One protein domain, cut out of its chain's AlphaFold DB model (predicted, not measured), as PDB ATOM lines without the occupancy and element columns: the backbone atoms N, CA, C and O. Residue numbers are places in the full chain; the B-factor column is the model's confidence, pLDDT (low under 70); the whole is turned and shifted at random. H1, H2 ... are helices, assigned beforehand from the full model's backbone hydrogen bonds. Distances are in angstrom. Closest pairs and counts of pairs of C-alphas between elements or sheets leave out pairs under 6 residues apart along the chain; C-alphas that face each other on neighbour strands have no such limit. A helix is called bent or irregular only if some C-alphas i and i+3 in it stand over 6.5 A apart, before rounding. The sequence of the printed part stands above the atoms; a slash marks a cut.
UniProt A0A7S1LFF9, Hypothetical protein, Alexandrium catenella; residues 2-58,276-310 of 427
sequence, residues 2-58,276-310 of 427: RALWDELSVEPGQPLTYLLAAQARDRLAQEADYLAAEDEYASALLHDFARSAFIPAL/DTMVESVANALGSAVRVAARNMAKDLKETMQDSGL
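AT A GLANCE: This is residues 2 to 58 and 276 to 310 of the 427 residues of the protein "Hypothetical protein" of Alexandrium catenella (UniProt A0A7S1LFF9). A long helix, H4, crosses one side of a helical hairpin made of H2 and H3, near the end where these two are joined, and a short helix, H1, sits by the first half of H4. The last part of H4 and the residue pair after it, residues 303 to 309, stick out beyond the body. The printed part has 92 residues with four named helices, H1, H2, H3 and H4 in that order along the chain, and no named strand; the class is all helix. It is only just compact, close to loose, with a radius of gyration of the C-alphas of 14.4 A, and elongated, spanning 45 by 25 by 19 A.

HOW THE PARTS SIT: H1, residues 2 to 7, is apart from H2, residues 18 to 36. H2 and H3, residues 40 to 58, form a helical hairpin: they touch, closest at the C-alphas of Ala 32 and Ser 43, 4.4 A apart, and run opposite ways at a shallow tilt of 8 degrees. H1 is apart from H3 too. The hub is H4, residues 276 to 307, which touches the three other helices. With residues 282 to 286 alone it touches H1, closest at the C-alphas of Glu 7 and Val 282, 6.9 A apart; they run opposite ways at a shallow tilt of 34 degrees, only just short of steep. H2 with residues 27 to 35 alone touches H4 with residues 283 to 291 alone, closest at the C-alphas of Glu 31 and Gly 287, 6.2 A apart; they run the same way at a steep tilt of 52 degrees. H3 with residues 41 to 46 alone touches H4 with residues 294 to 298 alone, closest at the C-alphas of Ala 42 and Ala 298, 5.3 A apart; they run opposite ways at a steep tilt of 61 degrees. The helix packing is part aligned, part crossed, with 2 of 4 touching pairs at a shallow tilt. Every O i to N i+4 pair is within hydrogen-bond range in H1, H2 and H4, and 11 of 15 are in H3.

IN THESE COORDINATES: H1 begins at C-alpha 2, at (-21.314, 40.572, -59.799), and measures 8.8 A from first to last C-alpha. H2 measures 27.0 A and H3 27.8 A. H3 is irregular, but only just: C-alphas 53 and 56 are 6.54 A apart. H4 runs 45.5 A, from C-alpha 276 at (-7.616, 29.468, -45.341) to C-alpha 307 at (-43.694, 57.067, -47.210).

THE WHOLE: The C-alphas farthest apart, of Asp 276 and Gly 309, are 47.3 A from each other. H1 to H2 is a short link, H2 to H3 a tight one. Residues 59 to 275 are not printed, and C-alphas 58 and 276 are 22.5 A apart across this cut. The mean pLDDT of the printed part is 71.2; 42 residues are under 70, among them residues 2 to 16, 54 to 58 and 276 to 294.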
ATOM      1  N   ARG A   2     -22.592  40.400 -59.060       45.81
ATOM      2  CA  ARG A   2     -21.314  40.572 -59.799       45.81
ATOM      3  C   ARG A   2     -20.140  41.036 -58.917       45.81
ATOM      4  O   ARG A   2     -19.156  40.326 -58.849       45.81
ATOM      5  N   ALA A   3     -20.339  42.092 -58.122       48.06
ATOM      6  CA  ALA A   3     -19.342  42.568 -57.152       48.06
ATOM      7  C   ALA A   3     -18.878  41.479 -56.163       48.06
ATOM      8  O   ALA A   3     -17.697  41.367 -55.876       48.06
ATOM      9  N   LEU A   4     -19.801  40.615 -55.720       49.19
ATOM     10  CA  LEU A   4     -19.499  39.501 -54.816       49.19
ATOM     11  C   LEU A   4     -18.568  38.461 -55.469       49.19
ATOM     12  O   LEU A   4     -17.749  37.860 -54.791       49.19
ATOM     13  N   TRP A   5     -18.700  38.242 -56.782       53.97
ATOM     14  CA  TRP A   5     -17.832  37.332 -57.542       53.97
ATOM     15  C   TRP A   5     -16.450  37.930 -57.799       53.97
ATOM     16  O   TRP A   5     -15.460  37.215 -57.678       53.97
ATOM     17  N   ASP A   6     -16.394  39.227 -58.107       57.16
ATOM     18  CA  ASP A   6     -15.134  39.942 -58.324       57.16
ATOM     19  C   ASP A   6     -14.296  39.987 -57.029       57.16
ATOM     20  O   ASP A   6     -13.080  39.821 -57.063       57.16
ATOM     21  N   GLU A   7     -14.949  40.120 -55.872       51.94
ATOM     22  CA  GLU A   7     -14.292  40.182 -54.560       51.94
ATOM     23  C   GLU A   7     -13.858  38.805 -54.026       51.94
ATOM     24  O   GLU A   7     -12.809  38.686 -53.396       51.94
ATOM     25  N   LEU A   8     -14.595  37.733 -54.355       54.56
ATOM     26  CA  LEU A   8     -14.209  36.354 -54.021       54.56
ATOM     27  C   LEU A   8     -12.953  35.872 -54.776       54.56
ATOM     28  O   LEU A   8     -12.445  34.796 -54.465       54.56
ATOM     29  N   SER A   9     -12.463  36.623 -55.773       59.12
ATOM     30  CA  SER A   9     -11.371  36.210 -56.674       59.12
ATOM     31  C   SER A   9     -11.592  34.831 -57.318       59.12
ATOM     32  O   SER A   9     -10.647  34.162 -57.736       59.12
ATOM     33  N   VAL A  10     -12.849  34.381 -57.400       59.06
ATOM     34  CA  VAL A  10     -13.213  33.130 -58.061       59.06
ATOM     35  C   VAL A  10     -13.420  33.455 -59.530       59.06
ATOM     36  O   VAL A  10     -14.321  34.225 -59.868       59.06
ATOM     37  N   GLU A  11     -12.595  32.873 -60.407       58.59
ATOM     38  CA  GLU A  11     -12.750  33.057 -61.850       58.59
ATOM     39  C   GLU A  11     -14.205  32.766 -62.264       58.59
ATOM     40  O   GLU A  11     -14.741  31.697 -61.930       58.59
ATOM     41  N   PRO A  12     -14.865  33.693 -62.984       51.88
ATOM     42  CA  PRO A  12     -16.239  33.515 -63.424       51.88
ATOM     43  C   PRO A  12     -16.315  32.304 -64.361       51.88
ATOM     44  O   PRO A  12     -15.979  32.383 -65.538       51.88
ATOM     45  N   GLY A  13     -16.739  31.161 -63.820       60.41
ATOM     46  CA  GLY A  13     -16.770  29.889 -64.544       60.41
ATOM     47  C   GLY A  13     -16.416  28.668 -63.701       60.41
ATOM     48  O   GLY A  13     -16.810  27.563 -64.073       60.41
ATOM     49  N   GLN A  14     -15.747  28.830 -62.552       58.16
ATOM     50  CA  GLN A  14     -15.592  27.705 -61.631       58.16
ATOM     51  C   GLN A  14     -16.921  27.410 -60.920       58.16
ATOM     52  O   GLN A  14     -17.548  28.324 -60.370       58.16
ATOM     53  N   PRO A  15     -17.392  26.148 -60.927       62.44
ATOM     54  CA  PRO A  15     -18.586  25.790 -60.187       62.44
ATOM     55  C   PRO A  15     -18.303  26.011 -58.703       62.44
ATOM     56  O   PRO A  15     -17.399  25.392 -58.142       62.44
ATOM     57  N   LEU A  16     -19.070  26.909 -58.076       62.88
ATOM     58  CA  LEU A  16     -19.185  26.994 -56.619       62.88
ATOM     59  C   LEU A  16     -19.394  25.581 -56.078       62.88
ATOM     60  O   LEU A  16     -20.482  25.021 -56.186       62.88
ATOM     61  N   THR A  17     -18.343  24.987 -55.519       80.12
ATOM     62  CA  THR A  17     -18.478  23.670 -54.911       80.12
ATOM     63  C   THR A  17     -19.512  23.765 -53.794       80.12
ATOM     64  O   THR A  17     -19.654  24.803 -53.143       80.12
ATOM     65  N   TYR A  18     -20.247  22.677 -53.556       76.38
ATOM     66  CA  TYR A  18     -21.232  22.619 -52.473       76.38
ATOM     67  C   TYR A  18     -20.642  23.091 -51.133       76.38
ATOM     68  O   TYR A  18     -21.302  23.798 -50.378       76.38
ATOM     69  N   LEU A  19     -19.371  22.751 -50.890       74.31
ATOM     70  CA  LEU A  19     -18.620  23.168 -49.712       74.31
ATOM     71  C   LEU A  19     -18.458  24.696 -49.637       74.31
ATOM     72  O   LEU A  19     -18.764  25.285 -48.605       74.31
ATOM     73  N   LEU A  20     -18.041  25.341 -50.732       77.94
ATOM     74  CA  LEU A  20     -17.818  26.790 -50.776       77.94
ATOM     75  C   LEU A  20     -19.137  27.572 -50.654       77.94
ATOM     76  O   LEU A  20     -19.199  28.591 -49.974       77.94
ATOM     77  N   ALA A  21     -20.216  27.066 -51.258       78.06
ATOM     78  CA  ALA A  21     -21.552  27.644 -51.117       78.06
ATOM     79  C   ALA A  21     -22.091  27.533 -49.679       78.06
ATOM     80  O   ALA A  21     -22.704  28.475 -49.180       78.06
ATOM     81  N   ALA A  22     -21.853  26.401 -49.006       79.38
ATOM     82  CA  ALA A  22     -22.226  26.221 -47.605       79.38
ATOM     83  C   ALA A  22     -21.433  27.168 -46.690       79.38
ATOM     84  O   ALA A  22     -22.038  27.868 -45.885       79.38
ATOM     85  N   GLN A  23     -20.115  27.274 -46.884       81.56
ATOM     86  CA  GLN A  23     -19.263  28.198 -46.128       81.56
ATOM     87  C   GLN A  23     -19.665  29.665 -46.332       81.56
ATOM     88  O   GLN A  23     -19.772  30.410 -45.362       81.56
ATOM     89  N   ALA A  24     -19.951  30.076 -47.571       80.06
ATOM     90  CA  ALA A  24     -20.409  31.433 -47.863       80.06
ATOM     91  C   ALA A  24     -21.757  31.745 -47.194       80.06
ATOM     92  O   ALA A  24     -21.946  32.838 -46.662       80.06
ATOM     93  N   ARG A  25     -22.687  30.780 -47.184       85.81
ATOM     94  CA  ARG A  25     -23.970  30.919 -46.488       85.81
ATOM     95  C   ARG A  25     -23.780  31.047 -44.980       85.81
ATOM     96  O   ARG A  25     -24.357  31.947 -44.383       85.81
ATOM     97  N   ASP A  26     -23.005  30.150 -44.382       85.50
ATOM     98  CA  ASP A  26     -22.803  30.128 -42.935       85.50
ATOM     99  C   ASP A  26     -22.078  31.407 -42.476       85.50
ATOM    100  O   ASP A  26     -22.410  31.964 -41.431       85.50
ATOM    101  N   ARG A  27     -21.176  31.959 -43.302       84.25
ATOM    102  CA  ARG A  27     -20.541  33.251 -43.023       84.25
ATOM    103  C   ARG A  27     -21.500  34.435 -43.149       84.25
ATOM    104  O   ARG A  27     -21.472  35.315 -42.299       84.25
ATOM    105  N   LEU A  28     -22.364  34.459 -44.164       85.12
ATOM    106  CA  LEU A  28     -23.399  35.497 -44.286       85.12
ATOM    107  C   LEU A  28     -24.394  35.457 -43.120       85.12
ATOM    108  O   LEU A  28     -24.827  36.513 -42.672       85.12
ATOM    109  N   ALA A  29     -24.722  34.265 -42.617       86.12
ATOM    110  CA  ALA A  29     -25.541  34.105 -41.420       86.12
ATOM    111  C   ALA A  29     -24.840  34.672 -40.172       86.12
ATOM    112  O   ALA A  29     -25.452  35.440 -39.444       86.12
ATOM    113  N   GLN A  30     -23.543  34.402 -39.977       87.31
ATOM    114  CA  GLN A  30     -22.767  35.000 -38.877       87.31
ATOM    115  C   GLN A  30     -22.704  36.531 -38.953       87.31
ATOM    116  O   GLN A  30     -22.817  37.211 -37.937       87.31
ATOM    117  N   GLU A  31     -22.520  37.094 -40.150       88.06
ATOM    118  CA  GLU A  31     -22.541  38.550 -40.336       88.06
ATOM    119  C   GLU A  31     -23.937  39.130 -40.069       88.06
ATOM    120  O   GLU A  31     -24.050  40.232 -39.532       88.06
ATOM    121  N   ALA A  32     -25.000  38.386 -40.395       89.81
ATOM    122  CA  ALA A  32     -26.366  38.754 -40.042       89.81
ATOM    123  C   ALA A  32     -26.570  38.739 -38.520       89.81
ATOM    124  O   ALA A  32     -27.153  39.680 -37.987       89.81
ATOM    125  N   ASP A  33     -26.049  37.737 -37.812       91.19
ATOM    126  CA  ASP A  33     -26.106  37.670 -36.347       91.19
ATOM    127  C   ASP A  33     -25.357  38.849 -35.703       91.19
ATOM    128  O   ASP A  33     -25.873  39.481 -34.786       91.19
ATOM    129  N   TYR A  34     -24.187  39.225 -36.236       88.38
ATOM    130  CA  TYR A  34     -23.459  40.416 -35.780       88.38
ATOM    131  C   TYR A  34     -24.259  41.706 -36.016       88.38
ATOM    132  O   TYR A  34     -24.334  42.573 -35.147       88.38
ATOM    133  N   LEU A  35     -24.895  41.828 -37.186       90.38
ATOM    134  CA  LEU A  35     -25.767  42.956 -37.519       90.38
ATOM    135  C   LEU A  35     -26.986  43.062 -36.601       90.38
ATOM    136  O   LEU A  35     -27.491  44.167 -36.440       90.38
ATOM    137  N   ALA A  36     -27.454  41.964 -35.999       92.31
ATOM    138  CA  ALA A  36     -28.660  41.969 -35.172       92.31
ATOM    139  C   ALA A  36     -28.536  42.887 -33.947       92.31
ATOM    140  O   ALA A  36     -29.540  43.432 -33.496       92.31
ATOM    141  N   ALA A  37     -27.314  43.094 -33.445       84.38
ATOM    142  CA  ALA A  37     -27.046  44.008 -32.337       84.38
ATOM    143  C   ALA A  37     -27.203  45.491 -32.723       84.38
ATOM    144  O   ALA A  37     -27.498  46.319 -31.867       84.38
ATOM    145  N   GLU A  38     -26.997  45.837 -33.998       87.56
ATOM    146  CA  GLU A  38     -27.068  47.219 -34.492       87.56
ATOM    147  C   GLU A  38     -28.402  47.519 -35.195       87.56
ATOM    148  O   GLU A  38     -28.946  48.614 -35.069       87.56
ATOM    149  N   ASP A  39     -28.907  46.560 -35.974       91.00
ATOM    150  CA  ASP A  39     -30.098  46.686 -36.809       91.00
ATOM    151  C   ASP A  39     -30.725  45.300 -37.056       91.00
ATOM    152  O   ASP A  39     -30.357  44.564 -37.981       91.00
ATOM    153  N   GLU A  40     -31.713  44.951 -36.225       87.62
ATOM    154  CA  GLU A  40     -32.482  43.701 -36.320       87.62
ATOM    155  C   GLU A  40     -33.109  43.508 -37.714       87.62
ATOM    156  O   GLU A  40     -33.228  42.387 -38.215       87.62
ATOM    157  N   TYR A  41     -33.465  44.604 -38.391       85.62
ATOM    158  CA  TYR A  41     -34.083  44.553 -39.707       85.62
ATOM    159  C   TYR A  41     -33.077  44.196 -40.808       85.62
ATOM    160  O   TYR A  41     -33.336  43.309 -41.630       85.62
ATOM    161  N   ALA A  42     -31.910  44.842 -40.803       85.81
ATOM    162  CA  ALA A  42     -30.820  44.512 -41.719       85.81
ATOM    163  C   ALA A  42     -30.320  43.072 -41.510       85.81
ATOM    164  O   ALA A  42     -30.043  42.367 -42.485       85.81
ATOM    165  N   SER A  43     -30.269  42.614 -40.255       92.06
ATOM    166  CA  SER A  43     -29.962  41.225 -39.904       92.06
ATOM    167  C   SER A  43     -30.951  40.238 -40.528       92.06
ATOM    168  O   SER A  43     -30.541  39.318 -41.240       92.06
ATOM    169  N   ALA A  44     -32.257  40.459 -40.344       88.81
ATOM    170  CA  ALA A  44     -33.292  39.584 -40.890       88.81
ATOM    171  C   ALA A  44     -33.225  39.486 -42.426       88.81
ATOM    172  O   ALA A  44     -33.290  38.387 -42.983       88.81
ATOM    173  N   LEU A  45     -33.023  40.618 -43.113       88.44
ATOM    174  CA  LEU A  45     -32.827  40.649 -44.567       88.44
ATOM    175  C   LEU A  45     -31.606  39.834 -45.003       88.44
ATOM    176  O   LEU A  45     -31.663  39.111 -46.002       88.44
ATOM    177  N   LEU A  46     -30.501  39.942 -44.264       88.88
ATOM    178  CA  LEU A  46     -29.268  39.247 -44.604       88.88
ATOM    179  C   LEU A  46     -29.364  37.734 -44.356       88.88
ATOM    180  O   LEU A  46     -28.896  36.950 -45.187       88.88
ATOM    181  N   HIS A  47     -30.044  37.317 -43.285       92.25
ATOM    182  CA  HIS A  47     -30.378  35.913 -43.016       92.25
ATOM    183  C   HIS A  47     -31.224  35.301 -44.131       92.25
ATOM    184  O   HIS A  47     -30.901  34.231 -44.662       92.25
ATOM    185  N   ASP A  48     -32.284  35.996 -44.546       88.94
ATOM    186  CA  ASP A  48     -33.148  35.529 -45.629       88.94
ATOM    187  C   ASP A  48     -32.413  35.498 -46.972       88.94
ATOM    188  O   ASP A  48     -32.594  34.560 -47.760       88.94
ATOM    189  N   PHE A  49     -31.524  36.459 -47.230       86.50
ATOM    190  CA  PHE A  49     -30.649  36.423 -48.398       86.50
ATOM    191  C   PHE A  49     -29.718  35.204 -48.366       86.50
ATOM    192  O   PHE A  49     -29.660  34.460 -49.347       86.50
ATOM    193  N   ALA A  50     -29.044  34.938 -47.246       87.31
ATOM    194  CA  ALA A  50     -28.179  33.769 -47.093       87.31
ATOM    195  C   ALA A  50     -28.960  32.464 -47.339       87.31
ATOM    196  O   ALA A  50     -28.504  31.566 -48.054       87.31
ATOM    197  N   ARG A  51     -30.187  32.372 -46.817       86.25
ATOM    198  CA  ARG A  51     -31.048  31.198 -46.981       86.25
ATOM    199  C   ARG A  51     -31.554  31.017 -48.413       86.25
ATOM    200  O   ARG A  51     -31.621  29.884 -48.893       86.25
ATOM    201  N   SER A  52     -31.922  32.103 -49.090       82.44
ATOM    202  CA  SER A  52     -32.590  32.068 -50.398       82.44
ATOM    203  C   SER A  52     -31.632  32.105 -51.590       82.44
ATOM    204  O   SER A  52     -31.906  31.455 -52.596       82.44
ATOM    205  N   ALA A  53     -30.500  32.806 -51.505       76.25
ATOM    206  CA  ALA A  53     -29.608  33.029 -52.645       76.25
ATOM    207  C   ALA A  53     -28.839  31.767 -53.072       76.25
ATOM    208  O   ALA A  53     -28.528  31.594 -54.254       76.25
ATOM    209  N   PHE A  54     -28.551  30.865 -52.131       69.12
ATOM    210  CA  PHE A  54     -27.684  29.713 -52.386       69.12
ATOM    211  C   PHE A  54     -28.437  28.450 -52.819       69.12
ATOM    212  O   PHE A  54     -27.859  27.616 -53.516       69.12
ATOM    213  N   ILE A  55     -29.733  28.318 -52.506       64.31
ATOM    214  CA  ILE A  55     -30.534  27.148 -52.910       64.31
ATOM    215  C   ILE A  55     -30.688  27.059 -54.445       64.31
ATOM    216  O   ILE A  55     -30.409  25.993 -54.999       64.31
ATOM    217  N   PRO A  56     -31.046  28.135 -55.176       59.56
ATOM    218  CA  PRO A  56     -31.172  28.085 -56.633       59.56
ATOM    219  C   PRO A  56     -29.819  27.952 -57.340       59.56
ATOM    220  O   PRO A  56     -29.725  27.271 -58.357       59.56
ATOM    221  N   ALA A  57     -28.763  28.571 -56.796       58.38
ATOM    222  CA  ALA A  57     -27.414  28.478 -57.352       58.38
ATOM    223  C   ALA A  57     -26.863  27.043 -57.280       58.38
ATOM    224  O   ALA A  57     -26.231  26.581 -58.228       58.38
ATOM    225  N   LEU A  58     -27.162  26.325 -56.193       56.69
ATOM    226  CA  LEU A  58     -26.837  24.907 -56.039       56.69
ATOM    227  C   LEU A  58     -27.722  24.011 -56.916       56.69
ATOM    228  O   LEU A  58     -27.217  23.077 -57.536       56.69
ATOM    229  N   ASP A 276      -6.881  28.978 -46.511       45.16
ATOM    230  CA  ASP A 276      -7.616  29.468 -45.341       45.16
ATOM    231  C   ASP A 276      -7.416  30.977 -45.103       45.16
ATOM    232  O   ASP A 276      -8.371  31.691 -44.809       45.16
ATOM    233  N   THR A 277      -6.211  31.502 -45.350       51.50
ATOM    234  CA  THR A 277      -5.916  32.941 -45.199       51.50
ATOM    235  C   THR A 277      -6.539  33.794 -46.304       51.50
ATOM    236  O   THR A 277      -6.922  34.939 -46.062       51.50
ATOM    237  N   MET A 278      -6.702  33.239 -47.510       45.78
ATOM    238  CA  MET A 278      -7.440  33.915 -48.581       45.78
ATOM    239  C   MET A 278      -8.937  33.948 -48.274       45.78
ATOM    240  O   MET A 278      -9.559  34.994 -48.429       45.78
ATOM    241  N   VAL A 279      -9.506  32.837 -47.793       51.34
ATOM    242  CA  VAL A 279     -10.927  32.755 -47.418       51.34
ATOM    243  C   VAL A 279     -11.250  33.734 -46.291       51.34
ATOM    244  O   VAL A 279     -12.258  34.429 -46.367       51.34
ATOM    245  N   GLU A 280     -10.386  33.850 -45.284       51.28
ATOM    246  CA  GLU A 280     -10.587  34.758 -44.152       51.28
ATOM    247  C   GLU A 280     -10.457  36.240 -44.548       51.28
ATOM    248  O   GLU A 280     -11.303  37.060 -44.188       51.28
ATOM    249  N   SER A 281      -9.459  36.592 -45.370       47.38
ATOM    250  CA  SER A 281      -9.300  37.956 -45.896       47.38
ATOM    251  C   SER A 281     -10.487  38.380 -46.762       47.38
ATOM    252  O   SER A 281     -10.964  39.511 -46.665       47.38
ATOM    253  N   VAL A 282     -10.969  37.472 -47.608       49.19
ATOM    254  CA  VAL A 282     -12.113  37.699 -48.490       49.19
ATOM    255  C   VAL A 282     -13.412  37.772 -47.686       49.19
ATOM    256  O   VAL A 282     -14.236  38.646 -47.938       49.19
ATOM    257  N   ALA A 283     -13.575  36.928 -46.665       52.91
ATOM    258  CA  ALA A 283     -14.725  36.957 -45.767       52.91
ATOM    259  C   ALA A 283     -14.815  38.266 -44.969       52.91
ATOM    260  O   ALA A 283     -15.914  38.788 -44.796       52.91
ATOM    261  N   ASN A 284     -13.688  38.817 -44.514       56.50
ATOM    262  CA  ASN A 284     -13.667  40.084 -43.779       56.50
ATOM    263  C   ASN A 284     -13.983  41.289 -44.681       56.50
ATOM    264  O   ASN A 284     -14.740  42.176 -44.278       56.50
ATOM    265  N   ALA A 285     -13.466  41.302 -45.914       50.50
ATOM    266  CA  ALA A 285     -13.785  42.337 -46.899       50.50
ATOM    267  C   ALA A 285     -15.276  42.298 -47.288       50.50
ATOM    268  O   ALA A 285     -15.988  43.297 -47.117       50.50
ATOM    269  N   LEU A 286     -15.780  41.112 -47.652       57.84
ATOM    270  CA  LEU A 286     -17.189  40.887 -47.982       57.84
ATOM    271  C   LEU A 286     -18.122  41.186 -46.817       57.84
ATOM    272  O   LEU A 286     -19.156  41.807 -47.036       57.84
ATOM    273  N   GLY A 287     -17.771  40.789 -45.593       64.69
ATOM    274  CA  GLY A 287     -18.572  41.077 -44.404       64.69
ATOM    275  C   GLY A 287     -18.820  42.576 -44.246       64.69
ATOM    276  O   GLY A 287     -19.960  42.999 -44.060       64.69
ATOM    277  N   SER A 288     -17.783  43.402 -44.433       64.44
ATOM    278  CA  SER A 288     -17.909  44.863 -44.352       64.44
ATOM    279  C   SER A 288     -18.773  45.460 -45.474       64.44
ATOM    280  O   SER A 288     -19.667  46.266 -45.204       64.44
ATOM    281  N   ALA A 289     -18.567  45.030 -46.724       62.88
ATOM    282  CA  ALA A 289     -19.303  45.537 -47.879       62.88
ATOM    283  C   ALA A 289     -20.779  45.114 -47.840       62.88
ATOM    284  O   ALA A 289     -21.677  45.914 -48.111       62.88
ATOM    285  N   VAL A 290     -21.036  43.868 -47.442       67.62
ATOM    286  CA  VAL A 290     -22.379  43.319 -47.255       67.62
ATOM    287  C   VAL A 290     -23.093  44.017 -46.103       67.62
ATOM    288  O   VAL A 290     -24.260  44.357 -46.264       67.62
ATOM    289  N   ARG A 291     -22.407  44.318 -44.991       67.38
ATOM    290  CA  ARG A 291     -22.966  45.121 -43.892       67.38
ATOM    291  C   ARG A 291     -23.428  46.493 -44.360       67.38
ATOM    292  O   ARG A 291     -24.567  46.875 -44.107       67.38
ATOM    293  N   VAL A 292     -22.574  47.223 -45.076       69.38
ATOM    294  CA  VAL A 292     -22.922  48.554 -45.598       69.38
ATOM    295  C   VAL A 292     -24.092  48.470 -46.581       69.38
ATOM    296  O   VAL A 292     -25.034  49.254 -46.483       69.38
ATOM    297  N   ALA A 293     -24.079  47.494 -47.492       65.50
ATOM    298  CA  ALA A 293     -25.163  47.300 -48.450       65.50
ATOM    299  C   ALA A 293     -26.488  46.916 -47.769       65.50
ATOM    300  O   ALA A 293     -27.526  47.472 -48.120       65.50
ATOM    301  N   ALA A 294     -26.453  46.013 -46.785       64.31
ATOM    302  CA  ALA A 294     -27.626  45.585 -46.031       64.31
ATOM    303  C   ALA A 294     -28.235  46.749 -45.242       64.31
ATOM    304  O   ALA A 294     -29.441  46.950 -45.326       64.31
ATOM    305  N   ARG A 295     -27.415  47.569 -44.566       70.25
ATOM    306  CA  ARG A 295     -27.887  48.774 -43.862       70.25
ATOM    307  C   ARG A 295     -28.516  49.793 -44.810       70.25
ATOM    308  O   ARG A 295     -29.586  50.314 -44.516       70.25
ATOM    309  N   ASN A 296     -27.888  50.063 -45.955       72.06
ATOM    310  CA  ASN A 296     -28.430  51.023 -46.920       72.06
ATOM    311  C   ASN A 296     -29.757  50.530 -47.514       72.06
ATOM    312  O   ASN A 296     -30.725  51.280 -47.543       72.06
ATOM    313  N   MET A 297     -29.846  49.252 -47.900       65.81
ATOM    314  CA  MET A 297     -31.104  48.666 -48.379       65.81
ATOM    315  C   MET A 297     -32.183  48.647 -47.292       65.81
ATOM    316  O   MET A 297     -33.343  48.926 -47.580       65.81
ATOM    317  N   ALA A 298     -31.809  48.325 -46.053       68.19
ATOM    318  CA  ALA A 298     -32.705  48.332 -44.906       68.19
ATOM    319  C   ALA A 298     -33.285  49.730 -44.661       68.19
ATOM    320  O   ALA A 298     -34.498  49.874 -44.499       68.19
ATOM    321  N   LYS A 299     -32.431  50.757 -44.704       76.38
ATOM    322  CA  LYS A 299     -32.813  52.161 -44.568       76.38
ATOM    323  C   LYS A 299     -33.745  52.613 -45.695       76.38
ATOM    324  O   LYS A 299     -34.851  53.056 -45.402       76.38
ATOM    325  N   ASP A 300     -33.348  52.425 -46.953       73.31
ATOM    326  CA  ASP A 300     -34.140  52.847 -48.117       73.31
ATOM    327  C   ASP A 300     -35.511  52.152 -48.145       73.31
ATOM    328  O   ASP A 300     -36.539  52.768 -48.433       73.31
ATOM    329  N   LEU A 301     -35.556  50.860 -47.805       67.06
ATOM    330  CA  LEU A 301     -36.797  50.090 -47.761       67.06
ATOM    331  C   LEU A 301     -37.698  50.528 -46.602       67.06
ATOM    332  O   LEU A 301     -38.915  50.607 -46.773       67.06
ATOM    333  N   LYS A 302     -37.119  50.850 -45.440       74.75
ATOM    334  CA  LYS A 302     -37.851  51.398 -44.293       74.75
ATOM    335  C   LYS A 302     -38.463  52.760 -44.626       74.75
ATOM    336  O   LYS A 302     -39.651  52.942 -44.372       74.75
ATOM    337  N   GLU A 303     -37.693  53.666 -45.224       77.94
ATOM    338  CA  GLU A 303     -38.165  54.987 -45.671       77.94
ATOM    339  C   GLU A 303     -39.273  54.840 -46.724       77.94
ATOM    340  O   GLU A 303     -40.369  55.364 -46.545       77.94
ATOM    341  N   THR A 304     -39.070  53.997 -47.741       72.19
ATOM    342  CA  THR A 304     -40.077  53.745 -48.790       72.19
ATOM    343  C   THR A 304     -41.388  53.189 -48.223       72.19
ATOM    344  O   THR A 304     -42.478  53.562 -48.666       72.19
ATOM    345  N   MET A 305     -41.312  52.281 -47.248       71.31
ATOM    346  CA  MET A 305     -42.498  51.724 -46.595       71.31
ATOM    347  C   MET A 305     -43.238  52.750 -45.744       71.31
ATOM    348  O   MET A 305     -44.469  52.770 -45.773       71.31
ATOM    349  N   GLN A 306     -42.503  53.601 -45.024       76.62
ATOM    350  CA  GLN A 306     -43.074  54.695 -44.242       76.62
ATOM    351  C   GLN A 306     -43.783  55.706 -45.148       76.62
ATOM    352  O   GLN A 306     -44.952  56.010 -44.909       76.62
ATOM    353  N   ASP A 307     -43.132  56.131 -46.230       74.50
ATOM    354  CA  ASP A 307     -43.694  57.067 -47.210       74.50
ATOM    355  C   ASP A 307     -44.938  56.503 -47.908       74.50
ATOM    356  O   ASP A 307     -45.875  57.232 -48.237       74.50
ATOM    357  N   SER A 308     -44.984  55.182 -48.089       71.81
ATOM    358  CA  SER A 308     -46.118  54.484 -48.704       71.81
ATOM    359  C   SER A 308     -47.239  54.137 -47.714       71.81
ATOM    360  O   SER A 308     -48.232  53.526 -48.113       71.81
ATOM    361  N   GLY A 309     -47.092  54.463 -46.423       81.31
ATOM    362  CA  GLY A 309     -48.045  54.085 -45.373       81.31
ATOM    363  C   GLY A 309     -48.197  52.570 -45.188       81.31
ATOM    364  O   GLY A 309     -49.215  52.105 -44.670       81.31
ATOM    365  N   LEU A 310     -47.213  51.786 -45.642       70.75
ATOM    366  CA  LEU A 310     -47.209  50.335 -45.509       70.75
ATOM    367  C   LEU A 310     -46.779  49.941 -44.088       70.75
ATOM    368  O   LEU A 310     -45.958  50.625 -43.473       70.75
TER     369      LEU A 310